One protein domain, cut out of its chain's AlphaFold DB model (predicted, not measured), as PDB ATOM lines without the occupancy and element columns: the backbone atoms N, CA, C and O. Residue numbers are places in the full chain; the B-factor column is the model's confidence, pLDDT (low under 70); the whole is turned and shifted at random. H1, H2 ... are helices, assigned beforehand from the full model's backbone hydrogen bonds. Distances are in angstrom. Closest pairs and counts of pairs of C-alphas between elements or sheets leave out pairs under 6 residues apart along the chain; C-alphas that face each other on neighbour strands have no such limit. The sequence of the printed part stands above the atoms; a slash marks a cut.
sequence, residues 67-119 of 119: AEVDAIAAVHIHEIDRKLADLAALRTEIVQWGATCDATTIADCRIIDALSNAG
ATOM      1  N   ALA A  67     -49.548 -16.683 -34.261       94.69
ATOM      2  CA  ALA A  67     -50.726 -15.883 -34.595       94.69
ATOM      3  C   ALA A  67     -50.750 -14.510 -33.893       94.69
ATOM      4  O   ALA A  67     -51.211 -13.534 -34.480       94.69
ATOM      5  N   GLU A  68     -50.236 -14.407 -32.659       92.56
ATOM      6  CA  GLU A  68     -50.133 -13.111 -31.967       92.56
ATOM      7  C   GLU A  68     -49.066 -12.213 -32.614       92.56
ATOM      8  O   GLU A  68     -49.277 -11.010 -32.764       92.56
ATOM      9  N   VAL A  69     -47.947 -12.795 -33.063       94.69
ATOM     10  CA  VAL A  69     -46.898 -12.068 -33.799       94.69
ATOM     11  C   VAL A  69     -47.441 -11.557 -35.134       94.69
ATOM     12  O   VAL A  69     -47.244 -10.386 -35.469       94.69
ATOM     13  N   ASP A  70     -48.170 -12.403 -35.863       96.06
ATOM     14  CA  ASP A  70     -48.795 -12.053 -37.140       96.06
ATOM     15  C   ASP A  70     -49.810 -10.917 -36.972       96.06
ATOM     16  O   ASP A  70     -49.835  -9.983 -37.774       96.06
ATOM     17  N   ALA A  71     -50.605 -10.942 -35.898       96.19
ATOM     18  CA  ALA A  71     -51.553  -9.877 -35.590       96.19
ATOM     19  C   ALA A  71     -50.850  -8.535 -35.319       96.19
ATOM     20  O   ALA A  71     -51.258  -7.508 -35.867       96.19
ATOM     21  N   ILE A  72     -49.766  -8.531 -34.531       96.00
ATOM     22  CA  ILE A  72     -48.967  -7.319 -34.270       96.00
ATOM     23  C   ILE A  72     -48.380  -6.771 -35.576       96.00
ATOM     24  O   ILE A  72     -48.443  -5.564 -35.831       96.00
ATOM     25  N   ALA A  73     -47.831  -7.648 -36.419       95.56
ATOM     26  CA  ALA A  73     -47.273  -7.262 -37.708       95.56
ATOM     27  C   ALA A  73     -48.344  -6.687 -38.647       95.56
ATOM     28  O   ALA A  73     -48.110  -5.652 -39.266       95.56
ATOM     29  N   ALA A  74     -49.528  -7.301 -38.713       96.88
ATOM     30  CA  ALA A  74     -50.633  -6.841 -39.549       96.88
ATOM     31  C   ALA A  74     -51.131  -5.446 -39.142       96.88
ATOM     32  O   ALA A  74     -51.337  -4.591 -40.006       96.88
ATOM     33  N   VAL A  75     -51.269  -5.183 -37.836       96.56
ATOM     34  CA  VAL A  75     -51.623  -3.847 -37.327       96.56
ATOM     35  C   VAL A  75     -50.561  -2.821 -37.727       96.56
ATOM     36  O   VAL A  75     -50.897  -1.749 -38.227       96.56
ATOM     37  N   HIS A  76     -49.278  -3.156 -37.567       97.19
ATOM     38  CA  HIS A  76     -48.184  -2.250 -37.921       97.19
ATOM     39  C   HIS A  76     -48.116  -1.961 -39.427       97.19
ATOM     40  O   HIS A  76     -47.926  -0.813 -39.826       97.19
ATOM     41  N   ILE A  77     -48.338  -2.973 -40.271       97.62
ATOM     42  CA  ILE A  77     -48.442  -2.804 -41.729       97.62
ATOM     43  C   ILE A  77     -49.582  -1.844 -42.070       97.62
ATOM     44  O   ILE A  77     -49.377  -0.906 -42.833       97.62
ATOM     45  N   HIS A  78     -50.749  -2.003 -41.445       97.50
ATOM     46  CA  HIS A  78     -51.878  -1.110 -41.692       97.50
ATOM     47  C   HIS A  78     -51.568   0.353 -41.321       97.50
ATOM     48  O   HIS A  78     -51.942   1.282 -42.039       97.50
ATOM     49  N   GLU A  79     -50.839   0.582 -40.226       96.44
ATOM     50  CA  GLU A  79     -50.386   1.927 -39.859       96.44
ATOM     51  C   GLU A  79     -49.374   2.510 -40.850       96.44
ATOM     52  O   GLU A  79     -49.408   3.719 -41.110       96.44
ATOM     53  N   ILE A  80     -48.471   1.679 -41.383       97.06
ATOM     54  CA  ILE A  80     -47.527   2.068 -42.436       97.06
ATOM     55  C   ILE A  80     -48.295   2.460 -43.698       97.06
ATOM     56  O   ILE A  80     -48.061   3.547 -44.224       97.06
ATOM     57  N   ASP A  81     -49.240   1.635 -44.141       98.19
ATOM     58  CA  ASP A  81     -50.027   1.876 -45.352       98.19
ATOM     59  C   ASP A  81     -50.839   3.169 -45.251       98.19
ATOM     60  O   ASP A  81     -50.856   3.969 -46.189       98.19
ATOM     61  N   ARG A  82     -51.440   3.440 -44.085       97.88
ATOM     62  CA  ARG A  82     -52.122   4.716 -43.826       97.88
ATOM     63  C   ARG A  82     -51.163   5.901 -43.959       97.88
ATOM     64  O   ARG A  82     -51.465   6.847 -44.675       97.88
ATOM     65  N   LYS A  83     -49.985   5.839 -43.325       96.81
ATOM     66  CA  LYS A  83     -48.979   6.914 -43.423       96.81
ATOM     67  C   LYS A  83     -48.492   7.108 -44.857       96.81
ATOM     68  O   LYS A  83     -48.257   8.240 -45.267       96.81
ATOM     69  N   LEU A  84     -48.330   6.027 -45.620       98.12
ATOM     70  CA  LEU A  84     -47.969   6.103 -47.035       98.12
ATOM     71  C   LEU A  84     -49.059   6.795 -47.854       98.12
ATOM     72  O   LEU A  84     -48.728   7.643 -48.681       98.12
ATOM     73  N   ALA A  85     -50.332   6.483 -47.605       98.31
ATOM     74  CA  ALA A  85     -51.455   7.146 -48.261       98.31
ATOM     75  C   ALA A  85     -51.493   8.652 -47.941       98.31
ATOM     76  O   ALA A  85     -51.570   9.466 -48.863       98.31
ATOM     77  N   ASP A  86     -51.338   9.024 -46.668       97.81
ATOM     78  CA  ASP A  86     -51.308  10.426 -46.231       97.81
ATOM     79  C   ASP A  86     -50.135  11.188 -46.873       97.81
ATOM     80  O   ASP A  86     -50.301  12.275 -47.430       97.81
ATOM     81  N   LEU A  87     -48.934  10.596 -46.868       98.31
ATOM     82  CA  LEU A  87     -47.748  11.186 -47.494       98.31
ATOM     83  C   LEU A  87     -47.884  11.293 -49.018       98.31
ATOM     84  O   LEU A  87     -47.401  12.260 -49.609       98.31
ATOM     85  N   ALA A  88     -48.539  10.330 -49.669       98.19
ATOM     86  CA  ALA A  88     -48.806  10.379 -51.103       98.19
ATOM     87  C   ALA A  88     -49.801  11.496 -51.462       98.19
ATOM     88  O   ALA A  88     -49.606  12.185 -52.471       98.19
ATOM     89  N   ALA A  89     -50.823  11.715 -50.628       96.81
ATOM     90  CA  ALA A  89     -51.767  12.818 -50.783       96.81
ATOM     91  C   ALA A  89     -51.062  14.177 -50.642       96.81
ATOM     92  O   ALA A  89     -51.117  14.987 -51.568       96.81
ATOM     93  N   LEU A  90     -50.294  14.374 -49.564       95.00
ATOM     94  CA  LEU A  90     -49.505  15.595 -49.346       95.00
ATOM     95  C   LEU A  90     -48.515  15.856 -50.487       95.00
ATOM     96  O   LEU A  90     -48.382  16.977 -50.975       95.00
ATOM     97  N   ARG A  91     -47.825  14.811 -50.961       95.56
ATOM     98  CA  ARG A  91     -46.913  14.928 -52.104       95.56
ATOM     99  C   ARG A  91     -47.649  15.411 -53.350       95.56
ATOM    100  O   ARG A  91     -47.111  16.229 -54.089       95.56
ATOM    101  N   THR A  92     -48.837  14.871 -53.610       94.88
ATOM    102  CA  THR A  92     -49.645  15.243 -54.778       94.88
ATOM    103  C   THR A  92     -50.015  16.722 -54.734       94.88
ATOM    104  O   THR A  92     -49.823  17.417 -55.729       94.88
ATOM    105  N   GLU A  93     -50.454  17.211 -53.577       91.12
ATOM    106  CA  GLU A  93     -50.800  18.618 -53.364       91.12
ATOM    107  C   GLU A  93     -49.601  19.551 -53.607       91.12
ATOM    108  O   GLU A  93     -49.672  20.465 -54.430       91.12
ATOM    109  N   ILE A  94     -48.450  19.260 -52.995       90.06
ATOM    110  CA  ILE A  94     -47.235  20.076 -53.153       90.06
ATOM    111  C   ILE A  94     -46.753  20.091 -54.614       90.06
ATOM    112  O   ILE A  94     -46.315  21.125 -55.125       90.06
ATOM    113  N   VAL A  95     -46.842  18.958 -55.320       90.81
ATOM    114  CA  VAL A  95     -46.486  18.881 -56.748       90.81
ATOM    115  C   VAL A  95     -47.416  19.748 -57.604       90.81
ATOM    116  O   VAL A  95     -46.943  20.400 -58.537       90.81
ATOM    117  N   GLN A  96     -48.714  19.798 -57.291       88.75
ATOM    118  CA  GLN A  96     -49.677  20.639 -58.010       88.75
ATOM    119  C   GLN A  96     -49.384  22.134 -57.847       88.75
ATOM    120  O   GLN A  96     -49.517  22.891 -58.812       88.75
ATOM    121  N   TRP A  97     -48.920  22.569 -56.674       88.06
ATOM    122  CA  TRP A  97     -48.507  23.961 -56.463       88.06
ATOM    123  C   TRP A  97     -47.345  24.357 -57.381       88.06
ATOM    124  O   TRP A  97     -47.393  25.397 -58.035       88.06
ATOM    125  N   GLY A  98     -46.328  23.496 -57.499       83.12
ATOM    126  CA  GLY A  98     -45.191  23.730 -58.395       83.12
ATOM    127  C   GLY A  98     -45.574  23.739 -59.877       83.12
ATOM    128  O   GLY A  98     -45.016  24.510 -60.651       83.12
ATOM    129  N   ALA A  99     -46.553  22.925 -60.280       84.25
ATOM    130  CA  ALA A  99     -47.025  22.879 -61.664       84.25
ATOM    131  C   ALA A  99     -47.845  24.116 -62.080       84.25
ATOM    132  O   ALA A  99     -48.016  24.362 -63.272       84.25
ATOM    133  N   THR A 100     -48.378  24.875 -61.119       79.94
ATOM    134  CA  THR A 100     -49.317  25.985 -61.369       79.94
ATOM    135  C   THR A 100     -48.729  27.372 -61.106       79.94
ATOM    136  O   THR A 100     -49.430  28.368 -61.308       79.94
ATOM    137  N   CYS A 101     -47.461  27.443 -60.688       85.56
ATOM    138  CA  CYS A 101     -46.746  28.678 -60.389       85.56
ATOM    139  C   CYS A 101     -45.614  28.920 -61.398       85.56
ATOM    140  O   CYS A 101     -44.567  28.283 -61.342       85.56
ATOM    141  N   ASP A 102     -45.814  29.883 -62.290       85.19
ATOM    142  CA  ASP A 102     -44.852  30.383 -63.283       85.19
ATOM    143  C   ASP A 102     -44.294  31.775 -62.925       85.19
ATOM    144  O   ASP A 102     -43.595  32.410 -63.717       85.19
ATOM    145  N   ALA A 103     -44.589  32.248 -61.713       86.50
ATOM    146  CA  ALA A 103     -44.190  33.556 -61.221       86.50
ATOM    147  C   ALA A 103     -42.665  33.740 -61.169       86.50
ATOM    148  O   ALA A 103     -41.921  32.875 -60.707       86.50
ATOM    149  N   THR A 104     -42.204  34.923 -61.580       87.06
ATOM    150  CA  THR A 104     -40.794  35.341 -61.489       87.06
ATOM    151  C   THR A 104     -40.491  36.134 -60.217       87.06
ATOM    152  O   THR A 104     -39.323  36.333 -59.880       87.06
ATOM    153  N   THR A 105     -41.527  36.574 -59.494       91.19
ATOM    154  CA  THR A 105     -41.411  37.296 -58.225       91.19
ATOM    155  C   THR A 105     -42.226  36.609 -57.129       91.19
ATOM    156  O   THR A 105     -43.198  35.909 -57.402       91.19
ATOM    157  N   ILE A 106     -41.837  36.818 -55.867       88.81
ATOM    158  CA  ILE A 106     -42.568  36.274 -54.709       88.81
ATOM    159  C   ILE A 106     -43.973  36.883 -54.600       88.81
ATOM    160  O   ILE A 106     -44.882  36.203 -54.141       88.81
ATOM    161  N   ALA A 107     -44.155  38.130 -55.045       88.12
ATOM    162  CA  ALA A 107     -45.441  38.819 -54.980       88.12
ATOM    163  C   ALA A 107     -46.527  38.149 -55.842       88.12
ATOM    164  O   ALA A 107     -47.699  38.276 -55.518       88.12
ATOM    165  N   ASP A 108     -46.133  37.414 -56.888       87.62
ATOM    166  CA  ASP A 108     -47.046  36.693 -57.785       87.62
ATOM    167  C   ASP A 108     -47.043  35.170 -57.522       87.62
ATOM    168  O   ASP A 108     -47.618  34.382 -58.281       87.62
ATOM    169  N   CYS A 109     -46.342  34.722 -56.474       89.56
ATOM    170  CA  CYS A 109     -46.109  33.309 -56.209       89.56
ATOM    171  C   CYS A 109     -47.351  32.636 -55.618       89.56
ATOM    172  O   CYS A 109     -47.592  32.669 -54.409       89.56
ATOM    173  N   ARG A 110     -48.073  31.900 -56.464       85.00
ATOM    174  CA  ARG A 110     -49.276  31.148 -56.070       85.00
ATOM    175  C   ARG A 110     -49.040  30.110 -54.973       85.00
ATOM    176  O   ARG A 110     -49.974  29.757 -54.265       85.00
ATOM    177  N   ILE A 111     -47.806  29.627 -54.815       88.44
ATOM    178  CA  ILE A 111     -47.445  28.711 -53.723       88.44
ATOM    179  C   ILE A 111     -47.525  29.434 -52.371       88.44
ATOM    180  O   ILE A 111     -48.070  28.893 -51.411       88.44
ATOM    181  N   ILE A 112     -47.005  30.665 -52.293       90.00
ATOM    182  CA  ILE A 112     -47.059  31.484 -51.075       90.00
ATOM    183  C   ILE A 112     -48.500  31.885 -50.768       90.00
ATOM    184  O   ILE A 112     -48.911  31.813 -49.609       90.00
ATOM    185  N   ASP A 113     -49.286  32.220 -51.791       86.12
ATOM    186  CA  ASP A 113     -50.710  32.513 -51.624       86.12
ATOM    187  C   ASP A 113     -51.491  31.301 -51.100       86.12
ATOM    188  O   ASP A 113     -52.303  31.447 -50.186       86.12
ATOM    189  N   ALA A 114     -51.235  30.100 -51.636       83.94
ATOM    190  CA  ALA A 114     -51.877  28.863 -51.189       83.94
ATOM    191  C   ALA A 114     -51.546  28.540 -49.724       83.94
ATOM    192  O   ALA A 114     -52.439  28.205 -48.952       83.94
ATOM    193  N   LEU A 115     -50.283  28.709 -49.317       87.12
ATOM    194  CA  LEU A 115     -49.848  28.496 -47.933       87.12
ATOM    195  C   LEU A 115     -50.382  29.555 -46.958       87.12
ATOM    196  O   LEU A 115     -50.608  29.247 -45.792       87.12
ATOM    197  N   SER A 116     -50.571  30.795 -47.414       85.62
ATOM    198  CA  SER A 116     -51.025  31.908 -46.564       85.62
ATOM    199  C   SER A 116     -52.545  31.949 -46.389       85.62
ATOM    200  O   SER A 116     -53.029  32.516 -45.412       85.62
ATOM    201  N   ASN A 117     -53.291  31.350 -47.321       71.81
ATOM    202  CA  ASN A 117     -54.757  31.292 -47.311       71.81
ATOM    203  C   ASN A 117     -55.310  29.901 -46.964       71.81
ATOM    204  O   ASN A 117     -56.525  29.702 -47.034       71.81
ATOM    205  N   ALA A 118     -54.448  28.943 -46.608       60.12
ATOM    206  CA  ALA A 118     -54.870  27.647 -46.095       60.12
ATOM    207  C   ALA A 118     -55.559  27.841 -44.731       60.12
ATOM    208  O   ALA A 118     -54.898  28.068 -43.715       60.12
ATOM    209  N   GLY A 119     -56.895  27.820 -44.747       48.25
ATOM    210  CA  GLY A 119     -57.741  27.678 -43.562       48.25
ATOM    211  C   GLY A 119     -57.839  26.230 -43.114       48.25
ATOM    212  O   GLY A 119     -57.885  25.349 -44.001       48.25
TER     213      GLY A 119
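What this domain is: This is residues 67 to 119 of the 119 residues of the protein "Cd(II)/Pb(II)-responsive transcriptional regulator" of Sphingomonas aquatilis NBRC 16722 (UniProt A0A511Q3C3). One long, nearly straight helix, H1, makes the length of the model, and past its far end the chain folds back through a looped link so that the small helix H2 packs on the last turn of H1. Residues 67 to 93 of H1 stick out free as a long arm. The printed part has 53 residues with two named helices, H1 then H2, and no named strand; its class is all helix. It is extended, a rod with a radius of gyration of the C-alphas of 18.4 A and spans of 59 by 21 by 10 A.

How they stand to each other: H1, residues 67 to 100, touches H2, residues 110 to 116, with its residues 97 to 100 alone. Their closest C-alphas, those of Trp 97 and Ile 111, are 5.6 A apart. They run opposite ways at a steep tilt of 57 degrees. In both helices every O i to N i+4 pair is within hydrogen-bond range.

Where its parts are: H1 begins at C-alpha 67, (-50.726, -15.883, -34.595), and is 49.7 A long from first to last C-alpha. H2 measures 9.7 A and ends at C-alpha 116, (-51.025, 31.908, -46.564).

The domain as a whole: The two C-alphas farthest apart, those of Ala 67 and Thr 105, are 58.9 A apart. The printed part has no cut, and the link from H1 to H2 is short, with 9 residues. Residues 118 to 119 have pLDDT under 70.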